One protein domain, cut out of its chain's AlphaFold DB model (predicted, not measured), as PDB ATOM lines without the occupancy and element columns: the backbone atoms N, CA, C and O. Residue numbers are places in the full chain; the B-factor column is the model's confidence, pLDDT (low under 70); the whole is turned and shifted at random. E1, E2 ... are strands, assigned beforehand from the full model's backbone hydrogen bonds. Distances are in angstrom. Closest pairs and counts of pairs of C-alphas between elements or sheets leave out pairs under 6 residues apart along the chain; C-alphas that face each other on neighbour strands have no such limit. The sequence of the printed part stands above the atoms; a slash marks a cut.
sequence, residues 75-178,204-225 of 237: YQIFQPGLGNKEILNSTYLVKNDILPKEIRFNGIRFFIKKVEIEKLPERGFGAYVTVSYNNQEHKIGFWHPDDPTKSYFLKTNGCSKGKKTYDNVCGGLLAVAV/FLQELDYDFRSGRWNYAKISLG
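Overview. This is residues 75 to 178 and 204 to 225 of the 237 residues of an uncharacterized protein of Candidatus Taylorbacteria bacterium (UniProt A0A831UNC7). Two strongly twisted sheets lie face to face as a sandwich with crossed strands: a wider layer of five strands, E2 to E6, and a narrower one of three, E1, E8 and E7. A long stretch with no named element, residues 146 to 170, joins E5 to E6. The 126 printed residues hold no named helix and eight strands, E1 to E8 in chain order; the sheets run E2 - E3 - E4 - E5 - E6 and E1 - E8 - E7, both antiparallel, and the class is all strand. The whole is compact, with a radius of gyration of the C-alphas of 14.7 A and spans of 44 by 32 by 20 A.

Along the chain. The printed part begins at Tyr 75. E1, residues 85 to 94, starts at C-alpha 85 (320.808, 211.959, 235.785), bends by 74 degrees at residue 88 and is 24.1 A long. E2 is residues 101 to 105. E3, residues 108 to 120, is the longest strand by residues at 33.2 A and bends by 56 degrees at residue 111. E4, residues 124 to 133, measures 28.4 A, and E5, residues 136 to 145, 29.1 A. E6, residues 171 to 178, ends at C-alpha 178 (308.679, 204.187, 237.163). E7, residues 204 to 211, bends by 53 degrees at residue 207. E8, residues 216 to 225, measures 26.9 A and ends at C-alpha 225 (315.708, 210.077, 233.576).

Arrangement. E2 to E6 form a meander, each strand the antiparallel neighbour of the one before, with E2 and E6 as edge strands. In the hairpin E2 and E3, N 103 and O 110 are within hydrogen-bond range at 2.8 A. In the hairpin E3 and E4, N 116 and O 128 are 2.8 A apart; in the hairpin E4 and E5, N 129 and O 140 are 2.8 A apart. Between E5 and E6, N 174 and O 141 are 2.8 A apart. In the other sheet E8 is the inner strand, with N 93 and O 220 of E1 and E8 at 2.8 A and N 206 and O 221 of E7 and E8 at 2.8 A. The facing parts of the sheets are 9.2 A apart centre to centre, their strands at 53 degrees. The closest C-alphas of E6 and E7 are those of Ala 175 and Phe 204, 4.7 A. E1 and E5 are apart.

Size, cuts and confidence. The C-alphas farthest apart, of Gly 107 and Thr 149, are 46.1 A apart. Residues 179 to 203 are not printed, and C-alphas 178 and 204 are 10.5 A apart across this cut. The link E5 to E6 is long, with 25 residues. Mean pLDDT of the printed part is 79.7; residues 75 to 84, residue 122 and residues 146 to 170 are under 70.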
ATOM      1  N   TYR A  75     312.864 228.278 231.584       64.25
ATOM      2  CA  TYR A  75     313.081 227.625 232.865       64.25
ATOM      3  C   TYR A  75     313.583 226.202 232.613       64.25
ATOM      4  O   TYR A  75     312.829 225.316 232.207       64.25
ATOM      5  N   GLN A  76     314.872 225.965 232.844       60.78
ATOM      6  CA  GLN A  76     315.424 224.612 232.853       60.78
ATOM      7  C   GLN A  76     315.371 224.054 234.272       60.78
ATOM      8  O   GLN A  76     315.992 224.569 235.205       60.78
ATOM      9  N   ILE A  77     314.613 222.982 234.462       60.69
ATOM     10  CA  ILE A  77     314.490 222.332 235.761       60.69
ATOM     11  C   ILE A  77     315.639 221.345 235.879       60.69
ATOM     12  O   ILE A  77     315.547 220.169 235.525       60.69
ATOM     13  N   PHE A  78     316.739 221.820 236.443       54.06
ATOM     14  CA  PHE A  78     317.731 220.936 237.028       54.06
ATOM     15  C   PHE A  78     317.214 220.544 238.405       54.06
ATOM     16  O   PHE A  78     317.445 221.268 239.354       54.06
ATOM     17  N   GLN A  79     316.443 219.461 238.539       50.53
ATOM     18  CA  GLN A  79     315.910 219.058 239.849       50.53
ATOM     19  C   GLN A  79     317.061 218.933 240.890       50.53
ATOM     20  O   GLN A  79     317.873 218.006 240.768       50.53
ATOM     21  N   PRO A  80     317.177 219.817 241.910       39.44
ATOM     22  CA  PRO A  80     318.109 219.622 243.017       39.44
ATOM     23  C   PRO A  80     317.769 218.307 243.730       39.44
ATOM     24  O   PRO A  80     316.650 218.093 244.178       39.44
ATOM     25  N   GLY A  81     318.731 217.384 243.747       46.84
ATOM     26  CA  GLY A  81     318.557 215.990 244.187       46.84
ATOM     27  C   GLY A  81     318.807 214.966 243.079       46.84
ATOM     28  O   GLY A  81     318.966 213.782 243.340       46.84
ATOM     29  N   LEU A  82     318.915 215.418 241.832       52.66
ATOM     30  CA  LEU A  82     319.065 214.548 240.668       52.66
ATOM     31  C   LEU A  82     320.327 214.857 239.864       52.66
ATOM     32  O   LEU A  82     320.385 214.640 238.659       52.66
ATOM     33  N   GLY A  83     321.355 215.349 240.561       51.09
ATOM     34  CA  GLY A  83     322.616 215.835 239.992       51.09
ATOM     35  C   GLY A  83     323.458 214.804 239.233       51.09
ATOM     36  O   GLY A  83     324.460 215.195 238.657       51.09
ATOM     37  N   ASN A  84     323.037 213.538 239.186       58.25
ATOM     38  CA  ASN A  84     323.609 212.481 238.353       58.25
ATOM     39  C   ASN A  84     322.472 211.795 237.585       58.25
ATOM     40  O   ASN A  84     322.082 210.674 237.915       58.25
ATOM     41  N   LYS A  85     321.857 212.514 236.639       70.31
ATOM     42  CA  LYS A  85     320.808 211.959 235.785       70.31
ATOM     43  C   LYS A  85     321.303 211.732 234.370       70.31
ATOM     44  O   LYS A  85     321.710 212.678 233.701       70.31
ATOM     45  N   GLU A  86     321.154 210.508 233.892       87.50
ATOM     46  CA  GLU A  86     321.191 210.221 232.464       87.50
ATOM     47  C   GLU A  86     319.778 210.406 231.898       87.50
ATOM     48  O   GLU A  86     318.815 209.814 232.397       87.50
ATOM     49  N   ILE A  87     319.625 211.265 230.888       89.44
ATOM     50  CA  ILE A  87     318.353 211.396 230.172       89.44
ATOM     51  C   ILE A  87     318.247 210.226 229.205       89.44
ATOM     52  O   ILE A  87     318.961 210.173 228.209       89.44
ATOM     53  N   LEU A  88     317.335 209.304 229.503       91.44
ATOM     54  CA  LEU A  88     317.112 208.124 228.675       91.44
ATOM     55  C   LEU A  88     316.261 208.463 227.451       91.44
ATOM     56  O   LEU A  88     316.490 207.935 226.368       91.44
ATOM     57  N   ASN A  89     315.243 209.310 227.632       94.50
ATOM     58  CA  ASN A  89     314.370 209.760 226.552       94.50
ATOM     59  C   ASN A  89     313.645 211.062 226.929       94.50
ATOM     60  O   ASN A  89     313.503 211.377 228.114       94.50
ATOM     61  N   SER A  90     313.162 211.809 225.936       92.62
ATOM     62  CA  SER A  90     312.401 213.040 226.156       92.62
ATOM     63  C   SER A  90     311.384 213.305 225.051       92.62
ATOM     64  O   SER A  90     311.517 212.830 223.926       92.62
ATOM     65  N   THR A  91     310.355 214.079 225.378       94.56
ATOM     66  CA  THR A  91     309.338 214.544 224.439       94.56
ATOM     67  C   THR A  91     308.971 215.989 224.740       94.56
ATOM     68  O   THR A  91     309.108 216.457 225.874       94.56
ATOM     69  N   TYR A  92     308.488 216.683 223.717       92.12
ATOM     70  CA  TYR A  92     307.979 218.038 223.834       92.12
ATOM     71  C   TYR A  92     306.450 218.019 223.798       92.12
ATOM     72  O   TYR A  92     305.825 217.324 222.989       92.12
ATOM     73  N   LEU A  93     305.868 218.805 224.694       92.88
ATOM     74  CA  LEU A  93     304.495 219.267 224.630       92.88
ATOM     75  C   LEU A  93     304.500 220.725 224.223       92.88
ATOM     76  O   LEU A  93     305.212 221.522 224.831       92.88
ATOM     77  N   VAL A  94     303.669 221.081 223.257       92.31
ATOM     78  CA  VAL A  94     303.404 222.482 222.917       92.31
ATOM     79  C   VAL A  94     301.998 222.866 223.352       92.31
ATOM     80  O   VAL A  94     301.133 222.006 223.512       92.31
ATOM     81  N   LYS A  95     301.750 224.165 223.536       86.81
ATOM     82  CA  LYS A  95     300.469 224.688 224.048       86.81
ATOM     83  C   LYS A  95     299.223 224.176 223.320       86.81
ATOM     84  O   LYS A  95     298.182 224.018 223.949       86.81
ATOM     85  N   ASN A  96     299.342 223.911 222.022       88.44
ATOM     86  CA  ASN A  96     298.226 223.512 221.165       88.44
ATOM     87  C   ASN A  96     298.162 221.994 220.912       88.44
ATOM     88  O   ASN A  96     297.409 221.561 220.043       88.44
ATOM     89  N   ASP A  97     298.952 221.187 221.626       92.31
ATOM     90  CA  ASP A  97     298.859 219.730 221.525       92.31
ATOM     91  C   ASP A  97     297.477 219.233 221.982       92.31
ATOM     92  O   ASP A  97     296.936 219.673 222.997       92.31
ATOM     93  N   ILE A  98     296.929 218.256 221.255       96.31
ATOM     94  CA  ILE A  98     295.687 217.576 221.635       96.31
ATOM     95  C   ILE A  98     295.995 216.597 222.774       96.31
ATOM     96  O   ILE A  98     296.848 215.717 222.636       96.31
ATOM     97  N   LEU A  99     295.284 216.740 223.894       96.31
ATOM     98  CA  LEU A  99     295.387 215.864 225.062       96.31
ATOM     99  C   LEU A  99     294.091 215.044 225.237       96.31
ATOM    100  O   LEU A  99     293.011 215.554 224.942       96.31
ATOM    101  N   PRO A 100     294.167 213.792 225.733       97.31
ATOM    102  CA  PRO A 100     295.360 213.134 226.265       97.31
ATOM    103  C   PRO A 100     296.325 212.626 225.179       97.31
ATOM    104  O   PRO A 100     295.895 212.073 224.170       97.31
ATOM    105  N   LYS A 101     297.635 212.756 225.414       96.81
ATOM    106  CA  LYS A 101     298.700 212.328 224.487       96.81
ATOM    107  C   LYS A 101     299.435 211.111 225.040       96.81
ATOM    108  O   LYS A 101     299.953 211.161 226.155       96.81
ATOM    109  N   GLU A 102     299.478 210.019 224.280       97.31
ATOM    110  CA  GLU A 102     300.238 208.818 224.648       97.31
ATOM    111  C   GLU A 102     301.732 209.022 224.396       97.31
ATOM    112  O   GLU A 102     302.129 209.451 223.313       97.31
ATOM    113  N   ILE A 103     302.555 208.650 225.374       96.62
ATOM    114  CA  ILE A 103     304.012 208.644 225.279       96.62
ATOM    115  C   ILE A 103     304.534 207.234 225.557       96.62
ATOM    116  O   ILE A 103     304.047 206.530 226.448       96.62
ATOM    117  N   ARG A 104     305.556 206.834 224.794       96.31
ATOM    118  CA  ARG A 104     306.270 205.568 224.970       96.31
ATOM    119  C   ARG A 104     307.761 205.819 225.098       96.31
ATOM    120  O   ARG A 104     308.392 206.261 224.143       96.31
ATOM    121  N   PHE A 105     308.329 205.490 226.251       93.19
ATOM    122  CA  PHE A 105     309.764 205.585 226.510       93.19
ATOM    123  C   PHE A 105     310.293 204.225 226.949       93.19
ATOM    124  O   PHE A 105     309.914 203.741 228.006       93.19
ATOM    125  N   ASN A 106     311.174 203.600 226.166       88.94
ATOM    126  CA  ASN A 106     311.843 202.343 226.536       88.94
ATOM    127  C   ASN A 106     310.869 201.251 227.035       88.94
ATOM    128  O   ASN A 106     311.118 200.593 228.040       88.94
ATOM    129  N   GLY A 107     309.718 201.104 226.367       91.06
ATOM    130  CA  GLY A 107     308.662 200.153 226.746       91.06
ATOM    131  C   GLY A 107     307.704 200.632 227.848       91.06
ATOM    132  O   GLY A 107     306.664 200.014 228.053       91.06
ATOM    133  N   ILE A 108     307.991 201.753 228.513       94.44
ATOM    134  CA  ILE A 108     307.097 202.397 229.482       94.44
ATOM    135  C   ILE A 108     306.056 203.213 228.718       94.44
ATOM    136  O   ILE A 108     306.410 204.099 227.936       94.44
ATOM    137  N   ARG A 109     304.776 202.939 228.967       97.00
ATOM    138  CA  ARG A 109     303.636 203.665 228.392       97.00
ATOM    139  C   ARG A 109     302.988 204.541 229.457       97.00
ATOM    140  O   ARG A 109     302.649 204.052 230.529       97.00
ATOM    141  N   PHE A 110     302.768 205.811 229.145       97.19
ATOM    142  CA  PHE A 110     302.003 206.733 229.985       97.19
ATOM    143  C   PHE A 110     301.267 207.759 229.122       97.19
ATOM    144  O   PHE A 110     301.560 207.919 227.937       97.19
ATOM    145  N   PHE A 111     300.302 208.456 229.713       98.06
ATOM    146  CA  PHE A 111     299.540 209.500 229.037       98.06
ATOM    147  C   PHE A 111     299.763 210.839 229.703       98.06
ATOM    148  O   PHE A 111     299.671 210.955 230.919       98.06
ATOM    149  N   ILE A 112     299.959 211.870 228.905       97.62
ATOM    150  CA  ILE A 112     299.897 213.250 229.362       97.62
ATOM    151  C   ILE A 112     298.435 213.674 229.271       97.62
ATOM    152  O   ILE A 112     297.841 213.612 228.197       97.62
ATOM    153  N   LYS A 113     297.849 214.075 230.398       97.94
ATOM    154  CA  LYS A 113     296.429 214.432 230.507       97.94
ATOM    155  C   LYS A 113     296.203 215.936 230.475       97.94
ATOM    156  O   LYS A 113     295.263 216.393 229.835       97.94
ATOM    157  N   LYS A 114     297.051 216.695 231.169       97.06
ATOM    158  CA  LYS A 114     296.874 218.138 231.367       97.06
ATOM    159  C   LYS A 114     298.215 218.818 231.616       97.06
ATOM    160  O   LYS A 114     299.093 218.212 232.226       97.06
ATOM    161  N   VAL A 115     298.339 220.071 231.187       95.12
ATOM    162  CA  VAL A 115     299.420 220.988 231.577       95.12
ATOM    163  C   VAL A 115     298.781 222.179 232.283       95.12
ATOM    164  O   VAL A 115     297.832 222.768 231.769       95.12
ATOM    165  N   GLU A 116     299.277 222.512 233.467       95.12
ATOM    166  CA  GLU A 116     298.784 223.591 234.317       95.12
ATOM    167  C   GLU A 116     299.956 224.479 234.716       95.12
ATOM    168  O   GLU A 116     300.948 223.997 235.259       95.12
ATOM    169  N   ILE A 117     299.844 225.778 234.448       92.25
ATOM    170  CA  ILE A 117     300.799 226.773 234.928       92.25
ATOM    171  C   ILE A 117     299.996 227.828 235.670       92.25
ATOM    172  O   ILE A 117     299.150 228.498 235.079       92.25
ATOM    173  N   GLU A 118     300.232 227.942 236.970       90.62
ATOM    174  CA  GLU A 118     299.480 228.816 237.862       90.62
ATOM    175  C   GLU A 118     300.389 229.892 238.447       90.62
ATOM    176  O   GLU A 118     301.453 229.601 238.992       90.62
ATOM    177  N   LYS A 119     299.973 231.158 238.340       87.62
ATOM    178  CA  LYS A 119     300.610 232.250 239.080       87.62
ATOM    179  C   LYS A 119     300.161 232.169 240.531       87.62
ATOM    180  O   LYS A 119     298.965 232.078 240.798       87.62
ATOM    181  N   LEU A 120     301.109 232.231 241.453       83.75
ATOM    182  CA  LEU A 120     300.825 232.147 242.877       83.75
ATOM    183  C   LEU A 120     300.780 233.548 243.500       83.75
ATOM    184  O   LEU A 120     301.561 234.413 243.089       83.75
ATOM    185  N   PRO A 121     299.896 233.780 244.491       70.62
ATOM    186  CA  PRO A 121     299.614 235.117 245.019       70.62
ATOM    187  C   PRO A 121     300.834 235.879 245.558       70.62
ATOM    188  O   PRO A 121     300.859 237.104 245.486       70.62
ATOM    189  N   GLU A 122     301.863 235.186 246.061       63.56
ATOM    190  CA  GLU A 122     302.994 235.822 246.749       63.56
ATOM    191  C   GLU A 122     304.371 235.355 246.244       63.56
ATOM    192  O   GLU A 122     305.185 234.853 247.013       63.56
ATOM    193  N   ARG A 123     304.686 235.663 244.973       71.38
ATOM    194  CA  ARG A 123     306.048 235.641 244.369       71.38
ATOM    195  C   ARG A 123     306.459 234.345 243.665       71.38
ATOM    196  O   ARG A 123     307.548 233.838 243.911       71.38
ATOM    197  N   GLY A 124     305.643 233.820 242.751       81.50
ATOM    198  CA  GLY A 124     306.100 232.759 241.849       81.50
ATOM    199  C   GLY A 124     305.020 232.105 241.010       81.50
ATOM    200  O   GLY A 124     303.890 232.583 240.944       81.50
ATOM    201  N   PHE A 125     305.373 230.997 240.373       86.94
ATOM    202  CA  PHE A 125     304.440 230.165 239.629       86.94
ATOM    203  C   PHE A 125     304.661 228.680 239.917       86.94
ATOM    204  O   PHE A 125     305.779 228.237 240.176       86.94
ATOM    205  N   GLY A 126     303.578 227.913 239.876       90.12
ATOM    206  CA  GLY A 126     303.611 226.459 239.796       90.12
ATOM    207  C   GLY A 126     303.482 226.023 238.341       90.12
ATOM    208  O   GLY A 126     302.681 226.589 237.602       90.12
ATOM    209  N   ALA A 127     304.263 225.035 237.920       91.69
ATOM    210  CA  ALA A 127     304.126 224.399 236.618       91.69
ATOM    211  C   ALA A 127     304.023 222.889 236.798       91.69
ATOM    212  O   ALA A 127     304.967 222.232 237.245       91.69
ATOM    213  N   TYR A 128     302.867 222.348 236.431       94.62
ATOM    214  CA  TYR A 128     302.492 220.966 236.657       94.62
ATOM    215  C   TYR A 128     301.992 220.316 235.373       94.62
ATOM    216  O   TYR A 128     301.288 220.914 234.562       94.62
ATOM    217  N   VAL A 129     302.339 219.050 235.201       96.00
ATOM    218  CA  VAL A 129     301.785 218.177 234.175       96.00
ATOM    219  C   VAL A 129     301.130 217.004 234.884       96.00
ATOM    220  O   VAL A 129     301.771 216.316 235.682       96.00
ATOM    221  N   THR A 130     299.860 216.756 234.584       98.00
ATOM    222  CA  THR A 130     299.177 215.546 235.036       98.00
ATOM    223  C   THR A 130     299.485 214.425 234.058       98.00
ATOM    224  O   THR A 130     299.168 214.517 232.867       98.00
ATOM    225  N   VAL A 131     300.100 213.361 234.563       97.69
ATOM    226  CA  VAL A 131     300.400 212.143 233.816       97.69
ATOM    227  C   VAL A 131     299.592 210.978 234.371       97.69
ATOM    228  O   VAL A 131     299.425 210.854 235.577       97.69
ATOM    229  N   SER A 132     299.104 210.112 233.491       98.00
ATOM    230  CA  SER A 132     298.494 208.841 233.862       98.00
ATOM    231  C   SER A 132     299.461 207.706 233.553       98.00
ATOM    232  O   SER A 132     299.853 207.515 232.397       98.00
ATOM    233  N   TYR A 133     299.858 206.973 234.585       97.56
ATOM    234  CA  TYR A 133     300.782 205.844 234.523       97.56
ATOM    235  C   TYR A 133     300.253 204.736 235.439       97.56
ATOM    236  O   TYR A 133     299.756 205.027 236.521       97.56
ATOM    237  N   ASN A 134     300.287 203.475 234.994       95.75
ATOM    238  CA  ASN A 134     299.724 202.330 235.730       95.75
ATOM    239  C   ASN A 134     298.289 202.556 236.252       95.75
ATOM    240  O   ASN A 134     297.958 202.186 237.375       95.75
ATOM    241  N   ASN A 135     297.434 203.169 235.425       94.69
ATOM    242  CA  ASN A 135     296.041 203.512 235.749       94.69
ATOM    243  C   ASN A 135     295.868 204.471 236.944       94.69
ATOM    244  O   ASN A 135     294.760 204.619 237.451       94.69
ATOM    245  N   GLN A 136     296.933 205.149 237.370       97.50
ATOM    246  CA  GLN A 136     296.903 206.194 238.388       97.50
ATOM    247  C   GLN A 136     297.276 207.538 237.770       97.50
ATOM    248  O   GLN A 136     298.043 207.602 236.807       97.50
ATOM    249  N   GLU A 137     296.707 208.616 238.302       97.88
ATOM    250  CA  GLU A 137     297.094 209.973 237.928       97.88
ATOM    251  C   GLU A 137     298.130 210.517 238.903       97.88
ATOM    252  O   GLU A 137     298.013 210.387 240.120       97.88
ATOM    253  N   HIS A 138     299.141 211.169 238.350       96.88
ATOM    254  CA  HIS A 138     300.215 211.783 239.098       96.88
ATOM    255  C   HIS A 138     300.467 213.187 238.568       96.88
ATOM    256  O   HIS A 138     300.393 213.433 237.363       96.88
ATOM    257  N   LYS A 139     300.844 214.101 239.458       95.31
ATOM    258  CA  LYS A 139     301.387 215.399 239.065       95.31
ATOM    259  C   LYS A 139     302.907 215.310 239.025       95.31
ATOM    260  O   LYS A 139     303.524 214.845 239.978       95.31
ATOM    261  N   ILE A 140     303.504 215.771 237.935       94.38
ATOM    262  CA  ILE A 140     304.938 216.067 237.837       94.38
ATOM    263  C   ILE A 140     305.102 217.563 237.636       94.38
ATOM    264  O   ILE A 140     304.234 218.192 237.040       94.38
ATOM    265  N   GLY A 141     306.192 218.152 238.106       91.50
ATOM    266  CA  GLY A 141     306.332 219.597 238.016       91.50
ATOM    267  C   GLY A 141     307.204 220.196 239.093       91.50
ATOM    268  O   GLY A 141     308.009 219.509 239.723       91.50
ATOM    269  N   PHE A 142     307.049 221.496 239.269       86.94
ATOM    270  CA  PHE A 142     307.827 222.291 240.200       86.94
ATOM    271  C   PHE A 142     307.107 223.599 240.502       86.94
ATOM    272  O   PHE A 142     306.244 224.053 239.752       86.94
ATOM    273  N   TRP A 143     307.522 224.220 241.594       86.19
ATOM    274  CA  TRP A 143     307.257 225.615 241.882       86.19
ATOM    275  C   TRP A 143     308.530 226.433 241.671       86.19
ATOM    276  O   TRP A 143     309.621 225.971 242.014       86.19
ATOM    277  N   HIS A 144     308.395 227.646 241.138       81.50
ATOM    278  CA  HIS A 144     309.487 228.596 240.963       81.50
ATOM    279  C   HIS A 144     309.102 229.969 241.531       81.50
ATOM    280  O   HIS A 144     308.084 230.529 241.116       81.50
ATOM    281  N   PRO A 145     309.907 230.553 242.431       77.88
ATOM    282  CA  PRO A 145     309.734 231.912 242.884       77.88
ATOM    283  C   PRO A 145     310.123 232.865 241.762       77.88
ATOM    284  O   PRO A 145     311.229 232.801 241.233       77.88
ATOM    285  N   ASP A 146     309.224 233.759 241.398       69.75
ATOM    286  CA  ASP A 146     309.523 234.857 240.493       69.75
ATOM    287  C   ASP A 146     309.150 236.134 241.234       69.75
ATOM    288  O   ASP A 146     307.974 236.463 241.406       69.75
ATOM    289  N   ASP A 147     310.165 236.780 241.807       63.25
ATOM    290  CA  ASP A 147     310.018 238.055 242.496       63.25
ATOM    291  C   ASP A 147     310.481 239.167 241.544       63.25
ATOM    292  O   ASP A 147     311.689 239.401 241.414       63.25
ATOM    293  N   PRO A 148     309.551 239.886 240.884       54.47
ATOM    294  CA  PRO A 148     309.902 240.935 239.933       54.47
ATOM    295  C   PRO A 148     310.633 242.114 240.593       54.47
ATOM    296  O   PRO A 148     311.255 242.909 239.892       54.47
ATOM    297  N   THR A 149     310.587 242.233 241.926       53.06
ATOM    298  CA  THR A 149     311.286 243.284 242.683       53.06
ATOM    299  C   THR A 149     312.737 242.925 243.001       53.06
ATOM    300  O   THR A 149     313.541 243.802 243.322       53.06
ATOM    301  N   LYS A 150     313.116 241.649 242.869       56.34
ATOM    302  CA  LYS A 150     314.466 241.155 243.153       56.34
ATOM    303  C   LYS A 150     315.136 240.709 241.860       56.34
ATOM    304  O   LYS A 150     315.070 239.552 241.456       56.34
ATOM    305  N   SER A 151     315.870 241.641 241.253       47.72
ATOM    306  CA  SER A 151     316.611 241.465 239.990       47.72
ATOM    307  C   SER A 151     317.595 240.283 239.958       47.72
ATOM    308  O   SER A 151     318.043 239.892 238.881       47.72
ATOM    309  N   TYR A 152     317.936 239.704 241.113       53.03
ATOM    310  CA  TYR A 152     318.825 238.548 241.216       53.03
ATOM    311  C   TYR A 152     318.183 237.225 240.764       53.03
ATOM    312  O   TYR A 152     318.898 236.404 240.196       53.03
ATOM    313  N   PHE A 153     316.871 237.018 240.944       51.34
ATOM    314  CA  PHE A 153     316.212 235.753 240.564       51.34
ATOM    315  C   PHE A 153     315.980 235.627 239.054       51.34
ATOM    316  O   PHE A 153     316.006 234.531 238.507       51.34
ATOM    317  N   LEU A 154     315.853 236.763 238.366       49.34
ATOM    318  CA  LEU A 154     315.629 236.836 236.919       49.34
ATOM    319  C   LEU A 154     316.866 236.470 236.078       49.34
ATOM    320  O   LEU A 154     316.762 236.347 234.862       49.34
ATOM    321  N   LYS A 155     318.054 236.334 236.689       51.00
ATOM    322  CA  LYS A 155     319.297 236.021 235.959       51.00
ATOM    323  C   LYS A 155     319.583 234.525 235.847       51.00
ATOM    324  O   LYS A 155     320.418 234.132 235.035       51.00
ATOM    325  N   THR A 156     318.927 233.690 236.651       52.09
ATOM    326  CA  THR A 156     319.124 232.238 236.638       52.09
ATOM    327  C   THR A 156     317.928 231.566 235.978       52.09
ATOM    328  O   THR A 156     316.891 231.370 236.601       52.09
ATOM    329  N   ASN A 157     318.096 231.202 234.707       53.44
ATOM    330  CA  ASN A 157     317.128 230.485 233.868       53.44
ATOM    331  C   ASN A 157     316.964 229.010 234.284       53.44
ATOM    332  O   ASN A 157     317.167 228.090 233.488       53.44
ATOM    333  N   GLY A 158     316.645 228.756 235.551       56.78
ATOM    334  CA  GLY A 158     316.428 227.401 236.026       56.78
ATOM    335  C   GLY A 158     316.762 227.150 237.485       56.78
ATOM    336  O   GLY A 158     317.297 227.992 238.203       56.78
ATOM    337  N   CYS A 159     316.495 225.913 237.888       58.84
ATOM    338  CA  CYS A 159     316.770 225.382 239.218       58.84
ATOM    339  C   CYS A 159     318.274 225.068 239.388       58.84
ATOM    340  O   CYS A 159     318.656 223.931 239.639       58.84
ATOM    341  N   SER A 160     319.163 226.034 239.145       51.22
ATOM    342  CA  SER A 160     320.612 225.791 239.130       51.22
ATOM    343  C   SER A 160     321.229 225.783 240.535       51.22
ATOM    344  O   SER A 160     320.964 226.668 241.347       51.22
ATOM    345  N   LYS A 161     322.123 224.813 240.783       46.66
ATOM    346  CA  LYS A 161     323.045 224.780 241.932       46.66
ATOM    347  C   LYS A 161     324.106 225.881 241.780       46.66
ATOM    348  O   LYS A 161     325.131 225.669 241.134       46.66
ATOM    349  N   GLY A 162     323.890 227.037 242.390       44.66
ATOM    350  CA  GLY A 162     324.761 228.208 242.282       44.66
ATOM    351  C   GLY A 162     325.736 228.497 243.436       44.66
ATOM    352  O   GLY A 162     325.956 229.663 243.693       44.66
ATOM    353  N   LYS A 163     326.369 227.536 244.124       45.53
ATOM    354  CA  LYS A 163     327.401 227.730 245.188       45.53
ATOM    355  C   LYS A 163     327.171 228.778 246.317       45.53
ATOM    356  O   LYS A 163     328.058 228.890 247.167       45.53
ATOM    357  N   LYS A 164     326.075 229.539 246.402       46.44
ATOM    358  CA  LYS A 164     325.880 230.586 247.424       46.44
ATOM    359  C   LYS A 164     324.412 230.732 247.818       46.44
ATOM    360  O   LYS A 164     323.651 231.386 247.122       46.44
ATOM    361  N   THR A 165     324.074 230.163 248.981       47.09
ATOM    362  CA  THR A 165     322.966 230.500 249.911       47.09
ATOM    363  C   THR A 165     321.518 230.623 249.393       47.09
ATOM    364  O   THR A 165     320.611 230.613 250.217       47.09
ATOM    365  N   TYR A 166     321.262 230.632 248.084       46.25
ATOM    366  CA  TYR A 166     319.931 230.704 247.460       46.25
ATOM    367  C   TYR A 166     319.730 229.628 246.370       46.25
ATOM    368  O   TYR A 166     318.823 229.722 245.551       46.25
ATOM    369  N   ASP A 167     320.550 228.572 246.391       46.91
ATOM    370  CA  ASP A 167     320.701 227.553 245.332       46.91
ATOM    371  C   ASP A 167     319.554 226.538 245.183       46.91
ATOM    372  O   ASP A 167     319.679 225.558 244.450       46.91
ATOM    373  N   ASN A 168     318.426 226.759 245.854       51.53
ATOM    374  CA  ASN A 168     317.218 225.943 245.729       51.53
ATOM    375  C   ASN A 168     316.050 226.840 245.329       51.53
ATOM    376  O   ASN A 168     315.057 226.937 246.044       51.53
ATOM    377  N   VAL A 169     316.207 227.557 244.212       62.75
ATOM    378  CA  VAL A 169     315.183 228.493 243.735       62.75
ATOM    379  C   VAL A 169     313.879 227.728 243.500       62.75
ATOM    380  O   VAL A 169     312.844 228.135 243.997       62.75
ATOM    381  N   CYS A 170     313.923 226.549 242.881       68.69
ATOM    382  CA  CYS A 170     312.725 225.733 242.705       68.69
ATOM    383  C   CYS A 170     312.402 224.869 243.929       68.69
ATOM    384  O   CYS A 170     313.259 224.141 244.433       68.69
ATOM    385  N   GLY A 171     311.135 224.880 244.335       70.00
ATOM    386  CA  GLY A 171     310.587 224.028 245.391       70.00
ATOM    387  C   GLY A 171     309.545 223.045 244.857       70.00
ATOM    388  O   GLY A 171     309.163 223.094 243.688       70.00
ATOM    389  N   GLY A 172     309.083 222.137 245.723       74.06
ATOM    390  CA  GLY A 172     307.942 221.260 245.425       74.06
ATOM    391  C   GLY A 172     308.118 220.413 244.163       74.06
ATOM    392  O   GLY A 172     307.185 220.282 243.378       74.06
ATOM    393  N   LEU A 173     309.325 219.893 243.930       81.00
ATOM    394  CA  LEU A 173     309.625 219.089 242.750       81.00
ATOM    395  C   LEU A 173     308.845 217.779 242.795       81.00
ATOM    396  O   LEU A 173     309.057 216.952 243.682       81.00
ATOM    397  N   LEU A 174     307.995 217.569 241.797       87.38
ATOM    398  CA  LEU A 174     307.202 216.359 241.652       87.38
ATOM    399  C   LEU A 174     307.702 215.548 240.457       87.38
ATOM    400  O   LEU A 174     307.943 216.076 239.366       87.38
ATOM    401  N   ALA A 175     307.860 214.249 240.670       91.88
ATOM    402  CA  ALA A 175     308.246 213.279 239.660       91.88
ATOM    403  C   ALA A 175     307.553 211.946 239.952       91.88
ATOM    404  O   ALA A 175     307.218 211.656 241.099       91.88
ATOM    405  N   VAL A 176     307.388 211.121 238.923       94.69
ATOM    406  CA  VAL A 176     306.822 209.774 239.054       94.69
ATOM    407  C   VAL A 176     307.944 208.760 238.966       94.69
ATOM    408  O   VAL A 176     308.635 208.709 237.949       94.69
ATOM    409  N   ALA A 177     308.124 207.956 240.011       93.75
ATOM    410  CA  ALA A 177     308.996 206.792 239.963       93.75
ATOM    411  C   ALA A 177     308.365 205.709 239.079       93.75
ATOM    412  O   ALA A 177     307.192 205.375 239.225       93.75
ATOM    413  N   VAL A 178     309.145 205.181 238.140       94.69
ATOM    414  CA  VAL A 178     308.679 204.187 237.163       94.69
ATOM    415  C   VAL A 178     309.230 202.805 237.482       94.69
ATOM    416  O   VAL A 178     308.503 201.817 237.416       94.69
ATOM    417  N   PHE A 204     309.577 213.149 234.709       92.19
ATOM    418  CA  PHE A 204     309.591 214.489 235.293       92.19
ATOM    419  C   PHE A 204     309.507 215.576 234.217       92.19
ATOM    420  O   PHE A 204     309.860 215.356 233.056       92.19
ATOM    421  N   LEU A 205     309.036 216.756 234.621       91.19
ATOM    422  CA  LEU A 205     309.103 217.964 233.808       91.19
ATOM    423  C   LEU A 205     310.552 218.474 233.846       91.19
ATOM    424  O   LEU A 205     311.061 218.789 234.920       91.19
ATOM    425  N   GLN A 206     311.229 218.475 232.699       85.25
ATOM    426  CA  GLN A 206     312.644 218.838 232.563       85.25
ATOM    427  C   GLN A 206     312.831 220.311 232.195       85.25
ATOM    428  O   GLN A 206     313.715 220.969 232.730       85.25
ATOM    429  N   GLU A 207     312.041 220.834 231.262       85.62
ATOM    430  CA  GLU A 207     312.168 222.218 230.794       85.62
ATOM    431  C   GLU A 207     310.783 222.816 230.571       85.62
ATOM    432  O   GLU A 207     309.840 222.104 230.221       85.62
ATOM    433  N   LEU A 208     310.680 224.127 230.740       86.69
ATOM    434  CA  LEU A 208     309.484 224.901 230.467       86.69
ATOM    435  C   LEU A 208     309.882 226.241 229.847       86.69
ATOM    436  O   LEU A 208     310.671 226.986 230.422       86.69
ATOM    437  N   ASP A 209     309.305 226.558 228.696       85.56
ATOM    438  CA  ASP A 209     309.353 227.902 228.132       85.56
ATOM    439  C   ASP A 209     308.084 228.645 228.544       85.56
ATOM    440  O   ASP A 209     306.994 228.357 228.039       85.56
ATOM    441  N   TYR A 210     308.234 229.539 229.518       84.19
ATOM    442  CA  TYR A 210     307.151 230.299 230.124       84.19
ATOM    443  C   TYR A 210     307.610 231.737 230.351       84.19
ATOM    444  O   TYR A 210     308.696 231.996 230.846       84.19
ATOM    445  N   ASP A 211     306.762 232.689 230.004       79.88
ATOM    446  CA  ASP A 211     306.921 234.090 230.341       79.88
ATOM    447  C   ASP A 211     305.972 234.409 231.494       79.88
ATOM    448  O   ASP A 211     304.750 234.487 231.330       79.88
ATOM    449  N   PHE A 212     306.549 234.619 232.676       78.25
ATOM    450  CA  PHE A 212     305.791 234.954 233.873       78.25
ATOM    451  C   PHE A 212     305.019 236.270 233.740       78.25
ATOM    452  O   PHE A 212     303.905 236.377 234.257       78.25
ATOM    453  N   ARG A 213     305.543 237.277 233.033       78.06
ATOM    454  CA  ARG A 213     304.874 238.581 232.908       78.06
ATOM    455  C   ARG A 213     303.600 238.430 232.094       78.06
ATOM    456  O   ARG A 213     302.516 238.724 232.602       78.06
ATOM    457  N   SER A 214     303.716 237.886 230.885       82.44
ATOM    458  CA  SER A 214     302.567 237.698 229.993       82.44
ATOM    459  C   SER A 214     301.690 236.495 230.356       82.44
ATOM    460  O   SER A 214     300.555 236.407 229.892       82.44
ATOM    461  N   GLY A 215     302.179 235.573 231.190       82.75
ATOM    462  CA  GLY A 215     301.499 234.310 231.486       82.75
ATOM    463  C   GLY A 215     301.462 233.352 230.289       82.75
ATOM    464  O   GLY A 215     300.641 232.433 230.258       82.75
ATOM    465  N   ARG A 216     302.302 233.572 229.272       86.38
ATOM    466  CA  ARG A 216     302.344 232.753 228.055       86.38
ATOM    467  C   ARG A 216     303.385 231.657 228.202       86.38
ATOM    468  O   ARG A 216     304.494 231.920 228.635       86.38
ATOM    469  N   TRP A 217     303.048 230.440 227.793       88.81
ATOM    470  CA  TRP A 217     304.011 229.351 227.652       88.81
ATOM    471  C   TRP A 217     303.976 228.803 226.231       88.81
ATOM    472  O   TRP A 217     302.923 228.827 225.585       88.81
ATOM    473  N   ASN A 218     305.120 228.311 225.759       87.19
ATOM    474  CA  ASN A 218     305.270 227.796 224.397       87.19
ATOM    475  C   ASN A 218     305.391 226.274 224.392       87.19
ATOM    476  O   ASN A 218     304.651 225.592 223.679       87.19
ATOM    477  N   TYR A 219     306.302 225.743 225.211       90.12
ATOM    478  CA  TYR A 219     306.515 224.309 225.325       90.12
ATOM    479  C   TYR A 219     306.905 223.868 226.735       90.12
ATOM    480  O   TYR A 219     307.465 224.630 227.522       90.12
ATOM    481  N   ALA A 220     306.656 222.592 227.010       90.88
ATOM    482  CA  ALA A 220     307.118 221.853 228.172       90.88
ATOM    483  C   ALA A 220     307.846 220.589 227.694       90.88
ATOM    484  O   ALA A 220     307.344 219.857 226.841       90.88
ATOM    485  N   LYS A 221     309.035 220.317 228.230       91.50
ATOM    486  CA  LYS A 221     309.808 219.111 227.920       91.50
ATOM    487  C   LYS A 221     309.673 218.113 229.052       91.50
ATOM    488  O   LYS A 221     310.051 218.407 230.185       91.50
ATOM    489  N   ILE A 222     309.172 216.930 228.740       93.12
ATOM    490  CA  ILE A 222     308.988 215.839 229.697       93.12
ATOM    491  C   ILE A 222     309.980 214.743 229.367       93.12
ATOM    492  O   ILE A 222     310.116 214.351 228.206       93.12
ATOM    493  N   SER A 223     310.643 214.228 230.393       92.44
ATOM    494  CA  SER A 223     311.739 213.286 230.216       92.44
ATOM    495  C   SER A 223     311.627 212.085 231.131       92.44
ATOM    496  O   SER A 223     311.101 212.168 232.243       92.44
ATOM    497  N   LEU A 224     312.179 210.972 230.654       93.62
ATOM    498  CA  LEU A 224     312.535 209.820 231.464       93.62
ATOM    499  C   LEU A 224     314.019 209.929 231.808       93.62
ATOM    500  O   LEU A 224     314.868 209.951 230.916       93.62
ATOM    501  N   GLY A 225     314.331 209.997 233.096       91.44
ATOM    502  CA  GLY A 225     315.708 210.077 233.576       91.44
ATOM    503  C   GLY A 225     316.048 208.913 234.487       91.44
ATOM    504  O   GLY A 225     315.203 208.493 235.277       91.44
TER     505      GLY A 225